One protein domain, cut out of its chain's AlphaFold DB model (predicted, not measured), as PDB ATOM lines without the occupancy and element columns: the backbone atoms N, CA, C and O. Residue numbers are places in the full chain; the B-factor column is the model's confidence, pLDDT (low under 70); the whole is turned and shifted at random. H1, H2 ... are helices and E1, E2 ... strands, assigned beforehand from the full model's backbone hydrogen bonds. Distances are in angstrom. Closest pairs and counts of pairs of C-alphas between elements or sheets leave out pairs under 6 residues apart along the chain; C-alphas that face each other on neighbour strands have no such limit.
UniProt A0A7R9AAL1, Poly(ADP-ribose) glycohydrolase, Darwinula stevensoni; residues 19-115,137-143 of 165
ATOM      1  N   ALA A  19     157.724 133.011 221.631       91.31
ATOM      2  CA  ALA A  19     156.981 133.885 222.532       91.31
ATOM      3  C   ALA A  19     157.930 134.890 223.198       91.31
ATOM      4  O   ALA A  19     158.923 134.495 223.803       91.31
ATOM      5  N   THR A  20     157.643 136.188 223.085       93.25
ATOM      6  CA  THR A  20     158.525 137.272 223.556       93.25
ATOM      7  C   THR A  20     157.744 138.539 223.944       93.25
ATOM      8  O   THR A  20     156.520 138.557 223.905       93.25
ATOM      9  N   GLY A  21     158.427 139.625 224.309       90.00
ATOM     10  CA  GLY A  21     157.825 140.932 224.577       90.00
ATOM     11  C   GLY A  21     158.836 142.078 224.514       90.00
ATOM     12  O   GLY A  21     159.775 142.055 223.712       90.00
ATOM     13  N   ASN A  22     158.663 143.076 225.385       89.00
ATOM     14  CA  ASN A  22     159.458 144.315 225.432       89.00
ATOM     15  C   ASN A  22     160.896 144.101 225.965       89.00
ATOM     16  O   ASN A  22     161.321 144.723 226.945       89.00
ATOM     17  N   TRP A  23     161.664 143.197 225.351       84.00
ATOM     18  CA  TRP A  23     163.014 142.860 225.790       84.00
ATOM     19  C   TRP A  23     163.954 144.068 225.683       84.00
ATOM     20  O   TRP A  23     164.128 144.667 224.620       84.00
ATOM     21  N   GLY A  24     164.570 144.432 226.811       80.94
ATOM     22  CA  GLY A  24     165.529 145.534 226.877       80.94
ATOM     23  C   GLY A  24     164.922 146.939 226.776       80.94
ATOM     24  O   GLY A  24     165.650 147.847 226.396       80.94
ATOM     25  N   CYS A  25     163.631 147.107 227.102       76.00
ATOM     26  CA  CYS A  25     162.911 148.397 227.060       76.00
ATOM     27  C   CYS A  25     162.476 148.916 228.451       76.00
ATOM     28  O   CYS A  25     161.606 149.775 228.549       76.00
ATOM     29  N   GLY A  26     163.005 148.327 229.531       72.25
ATOM     30  CA  GLY A  26     162.730 148.726 230.918       72.25
ATOM     31  C   GLY A  26     163.697 149.808 231.412       72.25
ATOM     32  O   GLY A  26     163.753 150.900 230.866       72.25
ATOM     33  N   SER A  27     164.514 149.493 232.427       62.59
ATOM     34  CA  SER A  27     165.566 150.403 232.932       62.59
ATOM     35  C   SER A  27     166.641 150.742 231.894       62.59
ATOM     36  O   SER A  27     167.355 151.733 232.027       62.59
ATOM     37  N   ARG A  28     166.762 149.903 230.860       57.62
ATOM     38  CA  ARG A  28     167.556 150.156 229.663       57.62
ATOM     39  C   ARG A  28     166.623 150.796 228.639       57.62
ATOM     40  O   ARG A  28     165.632 150.179 228.259       57.62
ATOM     41  N   SER A  29     166.946 152.015 228.230       68.94
ATOM     42  CA  SER A  29     166.148 152.958 227.431       68.94
ATOM     43  C   SER A  29     165.904 152.536 225.970       68.94
ATOM     44  O   SER A  29     165.944 153.368 225.068       68.94
ATOM     45  N   GLY A  30     165.720 151.245 225.696       77.50
ATOM     46  CA  GLY A  30     165.445 150.748 224.353       77.50
ATOM     47  C   GLY A  30     164.055 151.160 223.872       77.50
ATOM     48  O   GLY A  30     163.084 151.104 224.626       77.50
ATOM     49  N   ASP A  31     163.955 151.551 222.604       86.94
ATOM     50  CA  ASP A  31     162.672 151.831 221.973       86.94
ATOM     51  C   ASP A  31     161.876 150.522 221.759       86.94
ATOM     52  O   ASP A  31     162.350 149.633 221.041       86.94
ATOM     53  N   PRO A  32     160.673 150.376 222.349       89.50
ATOM     54  CA  PRO A  32     159.888 149.151 222.237       89.50
ATOM     55  C   PRO A  32     159.369 148.890 220.818       89.50
ATOM     56  O   PRO A  32     159.281 147.728 220.424       89.50
ATOM     57  N   GLN A  33     159.057 149.928 220.033       90.31
ATOM     58  CA  GLN A  33     158.609 149.773 218.644       90.31
ATOM     59  C   GLN A  33     159.751 149.215 217.794       90.31
ATOM     60  O   GLN A  33     159.580 148.208 217.105       90.31
ATOM     61  N   LEU A  34     160.940 149.809 217.918       91.00
ATOM     62  CA  LEU A  34     162.138 149.345 217.219       91.00
ATOM     63  C   LEU A  34     162.500 147.909 217.622       91.00
ATOM     64  O   LEU A  34     162.761 147.059 216.771       91.00
ATOM     65  N   LYS A  35     162.464 147.601 218.923       91.94
ATOM     66  CA  LYS A  35     162.752 146.254 219.436       91.94
ATOM     67  C   LYS A  35     161.747 145.211 218.962       91.94
ATOM     68  O   LYS A  35     162.149 144.067 218.756       91.94
ATOM     69  N   ALA A  36     160.474 145.563 218.800       91.81
ATOM     70  CA  ALA A  36     159.479 144.657 218.235       91.81
ATOM     71  C   ALA A  36     159.805 144.304 216.775       91.81
ATOM     72  O   ALA A  36     159.810 143.128 216.416       91.81
ATOM     73  N   LEU A  37     160.167 145.299 215.959       92.50
ATOM     74  CA  LEU A  37     160.527 145.089 214.553       92.50
ATOM     75  C   LEU A  37     161.819 144.279 214.385       92.50
ATOM     76  O   LEU A  37     161.869 143.382 213.547       92.50
ATOM     77  N   ILE A  38     162.835 144.524 215.217       92.62
ATOM     78  CA  ILE A  38     164.079 143.734 215.216       92.62
ATOM     79  C   ILE A  38     163.797 142.267 215.563       92.62
ATOM     80  O   ILE A  38     164.328 141.364 214.920       92.62
ATOM     81  N   GLN A  39     162.954 142.015 216.567       92.62
ATOM     82  CA  GLN A  39     162.575 140.650 216.938       92.62
ATOM     83  C   GLN A  39     161.774 139.965 215.828       92.62
ATOM     84  O   GLN A  39     161.995 138.786 215.565       92.62
ATOM     85  N   TRP A  40     160.899 140.700 215.136       92.50
ATOM     86  CA  TRP A  40     160.178 140.177 213.977       92.50
ATOM     87  C   TRP A  40     161.116 139.824 212.817       92.50
ATOM     88  O   TRP A  40     160.997 138.745 212.237       92.50
ATOM     89  N   LEU A  41     162.109 140.671 212.539       91.81
ATOM     90  CA  LEU A  41     163.143 140.399 211.545       91.81
ATOM     91  C   LEU A  41     163.962 139.150 211.902       91.81
ATOM     92  O   LEU A  41     164.141 138.272 211.062       91.81
ATOM     93  N   ALA A  42     164.397 139.028 213.158       90.12
ATOM     94  CA  ALA A  42     165.144 137.865 213.633       90.12
ATOM     95  C   ALA A  42     164.323 136.566 213.550       90.12
ATOM     96  O   ALA A  42     164.829 135.555 213.066       90.12
ATOM     97  N   ALA A  43     163.051 136.599 213.961       88.94
ATOM     98  CA  ALA A  43     162.144 135.455 213.855       88.94
ATOM     99  C   ALA A  43     161.926 135.028 212.395       88.94
ATOM    100  O   ALA A  43     161.913 133.835 212.096       88.94
ATOM    101  N   SER A  44     161.826 136.002 211.485       86.19
ATOM    102  CA  SER A  44     161.668 135.753 210.049       86.19
ATOM    103  C   SER A  44     162.916 135.109 209.440       86.19
ATOM    104  O   SER A  44     162.808 134.133 208.705       86.19
ATOM    105  N   MET A  45     164.111 135.598 209.793       86.25
ATOM    106  CA  MET A  45     165.388 135.004 209.366       86.25
ATOM    107  C   MET A  45     165.606 133.598 209.934       86.25
ATOM    108  O   MET A  45     166.229 132.760 209.289       86.25
ATOM    109  N   ALA A  46     165.093 133.336 211.138       85.81
ATOM    110  CA  ALA A  46     165.142 132.026 211.778       85.81
ATOM    111  C   ALA A  46     164.071 131.051 211.261       85.81
ATOM    112  O   ALA A  46     164.017 129.926 211.753       85.81
ATOM    113  N   GLN A  47     163.222 131.477 210.314       84.38
ATOM    114  CA  GLN A  47     162.103 130.690 209.785       84.38
ATOM    115  C   GLN A  47     161.179 130.163 210.899       84.38
ATOM    116  O   GLN A  47     160.653 129.054 210.827       84.38
ATOM    117  N   ALA A  48     160.988 130.952 211.962       83.62
ATOM    118  CA  ALA A  48     160.067 130.585 213.028       83.62
ATOM    119  C   ALA A  48     158.622 130.609 212.497       83.62
ATOM    120  O   ALA A  48     158.251 131.569 211.830       83.62
ATOM    121  N   PRO A  49     157.763 129.630 212.821       81.12
ATOM    122  CA  PRO A  49     156.405 129.560 212.272       81.12
ATOM    123  C   PRO A  49     155.494 130.707 212.735       81.12
ATOM    124  O   PRO A  49     154.547 131.065 212.039       81.12
ATOM    125  N   CYS A  50     155.743 131.288 213.915       83.69
ATOM    126  CA  CYS A  50     155.106 132.533 214.346       83.69
ATOM    127  C   CYS A  50     155.882 133.232 215.470       83.69
ATOM    128  O   CYS A  50     156.682 132.617 216.184       83.69
ATOM    129  N   LEU A  51     155.602 134.530 215.634       86.75
ATOM    130  CA  LEU A  51     156.089 135.357 216.736       86.75
ATOM    131  C   LEU A  51     154.899 135.867 217.557       86.75
ATOM    132  O   LEU A  51     154.101 136.679 217.091       86.75
ATOM    133  N   LEU A  52     154.806 135.416 218.802       88.94
ATOM    134  CA  LEU A  52     153.843 135.884 219.791       88.94
ATOM    135  C   LEU A  52     154.490 137.008 220.603       88.94
ATOM    136  O   LEU A  52     155.401 136.759 221.395       88.94
ATOM    137  N   TYR A  53     154.029 138.244 220.406       88.25
ATOM    138  CA  TYR A  53     154.606 139.420 221.058       88.25
ATOM    139  C   TYR A  53     153.678 139.988 222.139       88.25
ATOM    140  O   TYR A  53     152.595 140.504 221.853       88.25
ATOM    141  N   TYR A  54     154.128 139.948 223.391       88.56
ATOM    142  CA  TYR A  54     153.423 140.501 224.545       88.56
ATOM    143  C   TYR A  54     153.848 141.952 224.795       88.56
ATOM    144  O   TYR A  54     154.979 142.233 225.189       88.56
ATOM    145  N   THR A  55     152.920 142.891 224.589       86.69
ATOM    146  CA  THR A  55     153.190 144.340 224.674       86.69
ATOM    147  C   THR A  55     153.164 144.898 226.095       86.69
ATOM    148  O   THR A  55     153.596 146.031 226.306       86.69
ATOM    149  N   PHE A  56     152.632 144.144 227.062       85.88
ATOM    150  CA  PHE A  56     152.438 144.572 228.456       85.88
ATOM    151  C   PHE A  56     151.724 145.931 228.596       85.88
ATOM    152  O   PHE A  56     152.041 146.718 229.482       85.88
ATOM    153  N   GLY A  57     150.774 146.223 227.699       84.62
ATOM    154  CA  GLY A  57     150.003 147.470 227.733       84.62
ATOM    155  C   GLY A  57     150.804 148.721 227.356       84.62
ATOM    156  O   GLY A  57     150.341 149.828 227.602       84.62
ATOM    157  N   GLN A  58     151.999 148.579 226.765       85.88
ATOM    158  CA  GLN A  58     152.831 149.714 226.369       85.88
ATOM    159  C   GLN A  58     152.113 150.567 225.302       85.88
ATOM    160  O   GLN A  58     151.994 150.116 224.160       85.88
ATOM    161  N   PRO A  59     151.713 151.825 225.595       87.31
ATOM    162  CA  PRO A  59     150.881 152.608 224.670       87.31
ATOM    163  C   PRO A  59     151.573 152.913 223.341       87.31
ATOM    164  O   PRO A  59     150.941 152.967 222.289       87.31
ATOM    165  N   ARG A  60     152.906 153.025 223.369       87.44
ATOM    166  CA  ARG A  60     153.733 153.223 222.172       87.44
ATOM    167  C   ARG A  60     153.580 152.079 221.162       87.44
ATOM    168  O   ARG A  60     153.768 152.296 219.975       87.44
ATOM    169  N   LEU A  61     153.196 150.879 221.591       88.50
ATOM    170  CA  LEU A  61     152.982 149.733 220.704       88.50
ATOM    171  C   LEU A  61     151.556 149.649 220.136       88.50
ATOM    172  O   LEU A  61     151.253 148.696 219.421       88.50
ATOM    173  N   GLY A  62     150.687 150.635 220.391       87.75
ATOM    174  CA  GLY A  62     149.280 150.602 219.968       87.75
ATOM    175  C   GLY A  62     149.073 150.435 218.457       87.75
ATOM    176  O   GLY A  62     148.117 149.794 218.037       87.75
ATOM    177  N   ARG A  63     150.009 150.931 217.638       87.56
ATOM    178  CA  ARG A  63     149.954 150.840 216.168       87.56
ATOM    179  C   ARG A  63     150.758 149.682 215.574       87.56
ATOM    180  O   ARG A  63     150.846 149.558 214.356       87.56
ATOM    181  N   LEU A  64     151.344 148.819 216.411       86.81
ATOM    182  CA  LEU A  64     152.160 147.700 215.932       86.81
ATOM    183  C   LEU A  64     151.337 146.749 215.049       86.81
ATOM    184  O   LEU A  64     151.830 146.301 214.018       86.81
ATOM    185  N   LYS A  65     150.060 146.518 215.395       84.62
ATOM    186  CA  LYS A  65     149.142 145.706 214.580       84.62
ATOM    187  C   LYS A  65     149.000 146.266 213.169       84.62
ATOM    188  O   LYS A  65     149.273 145.562 212.204       84.62
ATOM    189  N   GLU A  66     148.630 147.543 213.067       86.81
ATOM    190  CA  GLU A  66     148.441 148.241 211.791       86.81
ATOM    191  C   GLU A  66     149.690 148.146 210.917       86.81
ATOM    192  O   GLU A  66     149.592 147.817 209.737       86.81
ATOM    193  N   LEU A  67     150.865 148.383 211.509       87.94
ATOM    194  CA  LEU A  67     152.143 148.305 210.815       87.94
ATOM    195  C   LEU A  67     152.412 146.891 210.285       87.94
ATOM    196  O   LEU A  67     152.722 146.733 209.106       87.94
ATOM    197  N   THR A  68     152.257 145.862 211.127       85.38
ATOM    198  CA  THR A  68     152.464 144.468 210.701       85.38
ATOM    199  C   THR A  68     151.508 144.082 209.572       85.38
ATOM    200  O   THR A  68     151.957 143.588 208.543       85.38
ATOM    201  N   THR A  69     150.215 144.408 209.681       85.12
ATOM    202  CA  THR A  69     149.225 144.165 208.620       85.12
ATOM    203  C   THR A  69     149.582 144.900 207.327       85.12
ATOM    204  O   THR A  69     149.501 144.322 206.248       85.12
ATOM    205  N   ALA A  70     150.017 146.157 207.420       87.75
ATOM    206  CA  ALA A  70     150.406 146.972 206.275       87.75
ATOM    207  C   ALA A  70     151.628 146.416 205.525       87.75
ATOM    208  O   ALA A  70     151.665 146.495 204.295       87.75
ATOM    209  N   ILE A  71     152.610 145.879 206.249       87.00
ATOM    210  CA  ILE A  71     153.825 145.260 205.700       87.00
ATOM    211  C   ILE A  71     153.478 143.931 205.017       87.00
ATOM    212  O   ILE A  71     153.874 143.715 203.872       87.00
ATOM    213  N   LEU A  72     152.677 143.087 205.678       83.88
ATOM    214  CA  LEU A  72     152.218 141.806 205.128       83.88
ATOM    215  C   LEU A  72     151.392 142.010 203.850       83.88
ATOM    216  O   LEU A  72     151.668 141.383 202.833       83.88
ATOM    217  N   ALA A  73     150.439 142.948 203.860       86.06
ATOM    218  CA  ALA A  73     149.590 143.249 202.704       86.06
ATOM    219  C   ALA A  73     150.372 143.781 201.489       86.06
ATOM    220  O   ALA A  73     149.915 143.658 200.357       86.06
ATOM    221  N   ARG A  74     151.546 144.383 201.715       88.62
ATOM    222  CA  ARG A  74     152.437 144.875 200.654       88.62
ATOM    223  C   ARG A  74     153.444 143.825 200.176       88.62
ATOM    224  O   ARG A  74     154.218 144.133 199.275       88.62
ATOM    225  N   GLY A  75     153.477 142.635 200.782       84.56
ATOM    226  CA  GLY A  75     154.435 141.582 200.436       84.56
ATOM    227  C   GLY A  75     155.891 141.990 200.668       84.56
ATOM    228  O   GLY A  75     156.755 141.691 199.846       84.56
ATOM    229  N   TRP A  76     156.164 142.740 201.740       90.06
ATOM    230  CA  TRP A  76     157.523 143.191 202.041       90.06
ATOM    231  C   TRP A  76     158.457 142.024 202.361       90.06
ATOM    232  O   TRP A  76     158.122 141.147 203.150       90.06
ATOM    233  N   THR A  77     159.672 142.076 201.817       87.12
ATOM    234  CA  THR A  77     160.754 141.132 202.122       87.12
ATOM    235  C   THR A  77     161.463 141.474 203.438       87.12
ATOM    236  O   THR A  77     161.391 142.609 203.923       87.12
ATOM    237  N   VAL A  78     162.239 140.523 203.989       87.25
ATOM    238  CA  VAL A  78     163.051 140.780 205.195       87.25
ATOM    239  C   VAL A  78     164.026 141.924 204.920       87.25
ATOM    240  O   VAL A  78     164.225 142.784 205.772       87.25
ATOM    241  N   GLY A  79     164.589 141.970 203.708       86.00
ATOM    242  CA  GLY A  79     165.504 143.026 203.280       86.00
ATOM    243  C   GLY A  79     164.852 144.409 203.257       86.00
ATOM    244  O   GLY A  79     165.461 145.368 203.721       86.00
ATOM    245  N   GLN A  80     163.603 144.519 202.795       91.12
ATOM    246  CA  GLN A  80     162.863 145.789 202.799       91.12
ATOM    247  C   GLN A  80     162.549 146.261 204.221       91.12
ATOM    248  O   GLN A  80     162.747 147.435 204.533       91.12
ATOM    249  N   LEU A  81     162.127 145.348 205.101       89.75
ATOM    250  CA  LEU A  81     161.935 145.668 206.514       89.75
ATOM    251  C   LEU A  81     163.259 146.090 207.176       89.75
ATOM    252  O   LEU A  81     163.290 147.091 207.887       89.75
ATOM    253  N   CYS A  82     164.356 145.379 206.902       92.38
ATOM    254  CA  CYS A  82     165.696 145.719 207.385       92.38
ATOM    255  C   CYS A  82     166.110 147.129 206.951       92.38
ATOM    256  O   CYS A  82     166.493 147.947 207.784       92.38
ATOM    257  N   ALA A  83     165.970 147.435 205.659       92.12
ATOM    258  CA  ALA A  83     166.307 148.740 205.104       92.12
ATOM    259  C   ALA A  83     165.484 149.863 205.749       92.12
ATOM    260  O   ALA A  83     166.048 150.885 206.128       92.12
ATOM    261  N   ALA A  84     164.178 149.662 205.948       92.31
ATOM    262  CA  ALA A  84     163.330 150.644 206.622       92.31
ATOM    263  C   ALA A  84     163.732 150.860 208.094       92.31
ATOM    264  O   ALA A  84     163.732 151.993 208.573       92.31
ATOM    265  N   ILE A  85     164.110 149.793 208.809       91.88
ATOM    266  CA  ILE A  85     164.615 149.884 210.187       91.88
ATOM    267  C   ILE A  85     165.944 150.655 210.237       91.88
ATOM    268  O   ILE A  85     166.137 151.484 211.131       91.88
ATOM    269  N   LEU A  86     166.853 150.400 209.294       92.19
ATOM    270  CA  LEU A  86     168.137 151.100 209.199       92.19
ATOM    271  C   LEU A  86     167.938 152.587 208.896       92.19
ATOM    272  O   LEU A  86     168.445 153.416 209.644       92.19
ATOM    273  N   GLN A  87     167.113 152.919 207.900       91.69
ATOM    274  CA  GLN A  87     166.762 154.305 207.572       91.69
ATOM    275  C   GLN A  87     166.158 155.031 208.776       91.69
ATOM    276  O   GLN A  87     166.583 156.129 209.122       91.69
ATOM    277  N   TYR A  88     165.214 154.394 209.477       89.38
ATOM    278  CA  TYR A  88     164.642 154.951 210.700       89.38
ATOM    279  C   TYR A  88     165.703 155.201 211.779       89.38
ATOM    280  O   TYR A  88     165.655 156.221 212.466       89.38
ATOM    281  N   SER A  89     166.661 154.285 211.932       86.69
ATOM    282  CA  SER A  89     167.737 154.413 212.918       86.69
ATOM    283  C   SER A  89     168.665 155.578 212.576       86.69
ATOM    284  O   SER A  89     168.981 156.374 213.453       86.69
ATOM    285  N   GLU A  90     169.045 155.727 211.307       86.81
ATOM    286  CA  GLU A  90     169.857 156.848 210.823       86.81
ATOM    287  C   GLU A  90     169.153 158.191 211.050       86.81
ATOM    288  O   GLU A  90     169.728 159.087 211.668       86.81
ATOM    289  N   THR A  91     167.883 158.315 210.647       85.06
ATOM    290  CA  THR A  91     167.098 159.539 210.871       85.06
ATOM    291  C   THR A  91     166.934 159.839 212.359       85.06
ATOM    292  O   THR A  91     167.132 160.971 212.784       85.06
ATOM    293  N   SER A  92     166.646 158.826 213.180       82.25
ATOM    294  CA  SER A  92     166.464 159.011 214.625       82.25
ATOM    295  C   SER A  92     167.744 159.465 215.328       82.25
ATOM    296  O   SER A  92     167.677 160.212 216.303       82.25
ATOM    297  N   LEU A  93     168.914 159.020 214.854       79.38
ATOM    298  CA  LEU A  93     170.206 159.461 215.377       79.38
ATOM    299  C   LEU A  93     170.489 160.924 215.014       79.38
ATOM    300  O   LEU A  93     170.960 161.672 215.872       79.38
ATOM    301  N   ILE A  94     170.155 161.339 213.790       77.38
ATOM    302  CA  ILE A  94     170.270 162.738 213.350       77.38
ATOM    303  C   ILE A  94     169.313 163.629 214.156       77.38
ATOM    304  O   ILE A  94     169.739 164.621 214.745       77.38
ATOM    305  N   ASP A  95     168.046 163.228 214.291       76.06
ATOM    306  CA  ASP A  95     167.044 163.954 215.080       76.06
ATOM    307  C   ASP A  95     167.457 164.099 216.552       76.06
ATOM    308  O   ASP A  95     167.161 165.106 217.200       76.06
ATOM    309  N   PHE A  96     168.130 163.090 217.113       74.62
ATOM    310  CA  PHE A  96     168.638 163.151 218.480       74.62
ATOM    311  C   PHE A  96     169.759 164.190 218.632       74.62
ATOM    312  O   PHE A  96     169.805 164.904 219.639       74.62
ATOM    313  N   GLN A  97     170.638 164.317 217.636       71.25
ATOM    314  CA  GLN A  97     171.687 165.340 217.617       71.25
ATOM    315  C   GLN A  97     171.096 166.749 217.497       71.25
ATOM    316  O   GLN A  97     171.445 167.622 218.293       71.25
ATOM    317  N   GLU A  98     170.140 166.946 216.586       71.69
ATOM    318  CA  GLU A  98     169.415 168.212 216.401       71.69
ATOM    319  C   GLU A  98     168.661 168.634 217.669       71.69
ATOM    320  O   GLU A  98     168.775 169.774 218.124       71.69
ATOM    321  N   LYS A  99     167.950 167.704 218.320       75.88
ATOM    322  CA  LYS A  99     167.286 167.981 219.605       75.88
ATOM    323  C   LYS A  99     168.276 168.344 220.697       75.88
ATOM    324  O   LYS A  99     168.022 169.277 221.444       75.88
ATOM    325  N   THR A 100     169.412 167.655 220.777       78.88
ATOM    326  CA  THR A 100     170.453 167.977 221.765       78.88
ATOM    327  C   THR A 100     171.002 169.388 221.544       78.88
ATOM    328  O   THR A 100     171.210 170.131 222.507       78.88
ATOM    329  N   PHE A 101     171.200 169.783 220.285       77.12
ATOM    330  CA  PHE A 101     171.615 171.135 219.933       77.12
ATOM    331  C   PHE A 101     170.537 172.168 220.288       77.12
ATOM    332  O   PHE A 101     170.828 173.141 220.983       77.12
ATOM    333  N   SER A 102     169.285 171.924 219.894       78.94
ATOM    334  CA  SER A 102     168.142 172.788 220.206       78.94
ATOM    335  C   SER A 102     167.940 172.953 221.717       78.94
ATOM    336  O   SER A 102     167.832 174.078 222.201       78.94
ATOM    337  N   ASP A 103     168.016 171.863 222.486       82.31
ATOM    338  CA  ASP A 103     167.945 171.866 223.950       82.31
ATOM    339  C   ASP A 103     169.090 172.678 224.573       82.31
ATOM    340  O   ASP A 103     168.892 173.373 225.574       82.31
ATOM    341  N   CYS A 104     170.299 172.599 224.009       79.06
ATOM    342  CA  CYS A 104     171.446 173.392 224.447       79.06
ATOM    343  C   CYS A 104     171.197 174.887 224.214       79.06
ATOM    344  O   CYS A 104     171.278 175.681 225.155       79.06
ATOM    345  N   VAL A 105     170.798 175.264 222.996       84.50
ATOM    346  CA  VAL A 105     170.467 176.649 222.631       84.50
ATOM    347  C   VAL A 105     169.322 177.179 223.493       84.50
ATOM    348  O   VAL A 105     169.410 178.278 224.038       84.50
ATOM    349  N   GLN A 106     168.264 176.392 223.689       85.12
ATOM    350  CA  GLN A 106     167.123 176.774 224.512       85.12
ATOM    351  C   GLN A 106     167.507 176.915 225.988       85.12
ATOM    352  O   GLN A 106     167.016 177.816 226.666       85.12
ATOM    353  N   ARG A 107     168.420 176.084 226.507       85.06
ATOM    354  CA  ARG A 107     168.983 176.265 227.853       85.06
ATOM    355  C   ARG A 107     169.794 177.548 227.956       85.06
ATOM    356  O   ARG A 107     169.642 178.250 228.951       85.06
ATOM    357  N   MET A 108     170.613 177.868 226.959       81.50
ATOM    358  CA  MET A 108     171.400 179.104 226.941       81.50
ATOM    359  C   MET A 108     170.493 180.339 226.926       81.50
ATOM    360  O   MET A 108     170.631 181.211 227.784       81.50
ATOM    361  N   THR A 109     169.493 180.377 226.042       81.50
ATOM    362  CA  THR A 109     168.536 181.496 225.960       81.50
ATOM    363  C   THR A 109     167.648 181.591 227.202       81.50
ATOM    364  O   THR A 109     167.413 182.683 227.718       81.50
ATOM    365  N   SER A 110     167.220 180.455 227.763       81.81
ATOM    366  CA  SER A 110     166.451 180.421 229.014       81.81
ATOM    367  C   SER A 110     167.284 180.849 230.225       81.81
ATOM    368  O   SER A 110     166.732 181.423 231.164       81.81
ATOM    369  N   GLN A 111     168.596 180.582 230.248       75.75
ATOM    370  CA  GLN A 111     169.495 181.084 231.292       75.75
ATOM    371  C   GLN A 111     169.696 182.595 231.184       75.75
ATOM    372  O   GLN A 111     169.630 183.272 232.210       75.75
ATOM    373  N   GLN A 112     169.854 183.120 229.968       73.81
ATOM    374  CA  GLN A 112     169.959 184.557 229.716       73.81
ATOM    375  C   GLN A 112     168.692 185.295 230.179       73.81
ATOM    376  O   GLN A 112     168.763 186.193 231.016       73.81
ATOM    377  N   GLN A 113     167.510 184.808 229.788       72.25
ATOM    378  CA  GLN A 113     166.231 185.349 230.263       72.25
ATOM    379  C   GLN A 113     166.012 185.154 231.771       72.25
ATOM    380  O   GLN A 113     165.365 185.976 232.415       72.25
ATOM    381  N   ARG A 114     166.527 184.071 232.379       65.69
ATOM    382  CA  ARG A 114     166.475 183.872 233.839       65.69
ATOM    383  C   ARG A 114     167.371 184.848 234.589       65.69
ATOM    384  O   ARG A 114     166.999 185.221 235.696       65.69
ATOM    385  N   GLN A 115     168.515 185.244 234.039       63.97
ATOM    386  CA  GLN A 115     169.348 186.298 234.621       63.97
ATOM    387  C   GLN A 115     168.634 187.656 234.534       63.97
ATOM    388  O   GLN A 115     168.576 188.364 235.535       63.97
ATOM    389  N   TRP A 137     146.542 143.569 225.865       36.94
ATOM    390  CA  TRP A 137     146.162 143.034 224.546       36.94
ATOM    391  C   TRP A 137     147.194 142.021 224.017       36.94
ATOM    392  O   TRP A 137     148.402 142.244 224.128       36.94
ATOM    393  N   ARG A 138     146.709 140.921 223.421       38.56
ATOM    394  CA  ARG A 138     147.482 139.885 222.709       38.56
ATOM    395  C   ARG A 138     147.581 140.251 221.221       38.56
ATOM    396  O   ARG A 138     146.561 140.528 220.594       38.56
ATOM    397  N   LEU A 139     148.787 140.230 220.654       42.53
ATOM    398  CA  LEU A 139     149.031 140.351 219.213       42.53
ATOM    399  C   LEU A 139     149.485 138.996 218.671       42.53
ATOM    400  O   LEU A 139     150.609 138.564 218.923       42.53
ATOM    401  N   GLU A 140     148.603 138.323 217.941       41.41
ATOM    402  CA  GLU A 140     148.952 137.144 217.152       41.41
ATOM    403  C   GLU A 140     149.387 137.631 215.766       41.41
ATOM    404  O   GLU A 140     148.565 138.075 214.967       41.41
ATOM    405  N   VAL A 141     150.697 137.626 215.504       46.50
ATOM    406  CA  VAL A 141     151.242 137.838 214.158       46.50
ATOM    407  C   VAL A 141     151.418 136.453 213.546       46.50
ATOM    408  O   VAL A 141     152.402 135.758 213.801       46.50
ATOM    409  N   THR A 142     150.411 136.004 212.801       38.75
ATOM    410  CA  THR A 142     150.470 134.745 212.051       38.75
ATOM    411  C   THR A 142     151.413 134.924 210.865       38.75
ATOM    412  O   THR A 142     151.155 135.750 209.992       38.75
ATOM    413  N   LEU A 143     152.520 134.179 210.850       47.25
ATOM    414  CA  LEU A 143     153.617 134.307 209.884       47.25
ATOM    415  C   LEU A 143     153.411 133.467 208.611       47.25
ATOM    416  O   LEU A 143     154.385 133.057 207.985       47.25
TER     417      LEU A 143
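This is residues 19 to 115 and 137 to 143 of the 165 residues of the protein "Poly(ADP-ribose) glycohydrolase" of Darwinula stevensoni (UniProt A0A7R9AAL1). A long straight arm, H3, runs out of a small compact body, in which a three-stranded sheet has H1 packed over one face. The first turns of H3 pack on H1, residues 90 to 115 of H3 stick out free, and H2 grazes the sheet. The printed part has 104 residues with three named helices and three named strands, in the order E1, H1, E2, H2, H3, E3, and is mostly helix. The sheet is mixed, with order E1, E2, E3. The whole is loose, with a radius of gyration of the C-alphas of 17.9 A and spans of 62 by 28 by 21 A, the arm making the length.

The printed part begins with strand E1, residues 19 to 21, with C-alpha 19 at (156.981, 133.885, 222.532). Helix H1, residues 32 to 45, is 19.9 A long from first to last C-alpha. Strand E2, residues 50 to 54, measures 13.1 A, and helix H2, residues 64 to 73, 14.2 A. Helix H3, residues 78 to 115, measures 54.6 A, from C-alpha 78 at (163.051, 140.780, 205.195) to C-alpha 115 at (169.348, 186.298, 234.621). Strand E3, residues 138 to 142, measures 12.2 A.

E1 and E2 are parallel neighbours at 38 degrees, with N 20 and O 52 2.9 A apart, within hydrogen-bond range. E2 and E3 are antiparallel at 165 degrees; the C-alphas of 50 and 142, which face each other, are 5.6 A apart, but no backbone N and O across this pair are within hydrogen-bond range. H1 is on the sheet at a height of 9.4 A, making two layers, a helix on one face of a sheet. It runs along the strands, at 13 degrees to E2 on the local plane. E1, H1 and E2 form a strand-helix-strand unit, two parallel strands with a helix between, whose crossover is right-handed. H2 only grazes the sheet, with residues 64 to 72. H3 touches H1 with residues 78 to 85 alone, opposite ways at a shallow tilt of 17 degrees; their closest C-alphas, those of Leu 41 and Val 78, are 6.4 A apart. In H1, H2 and H3 every O i to N i+4 pair is within hydrogen-bond range.

The C-alphas of Pro 49 and Gln 115, the two farthest apart, are 62.3 A from each other. Residues 116 to 136 are cut out, and C-alphas 115 and 137 are 50.1 A apart across the cut. Of the links that are printed whole, none is long. Mean pLDDT of the printed part is 81.4; residues 27 to 29, 114 to 115 and 137 to 143 are under 70.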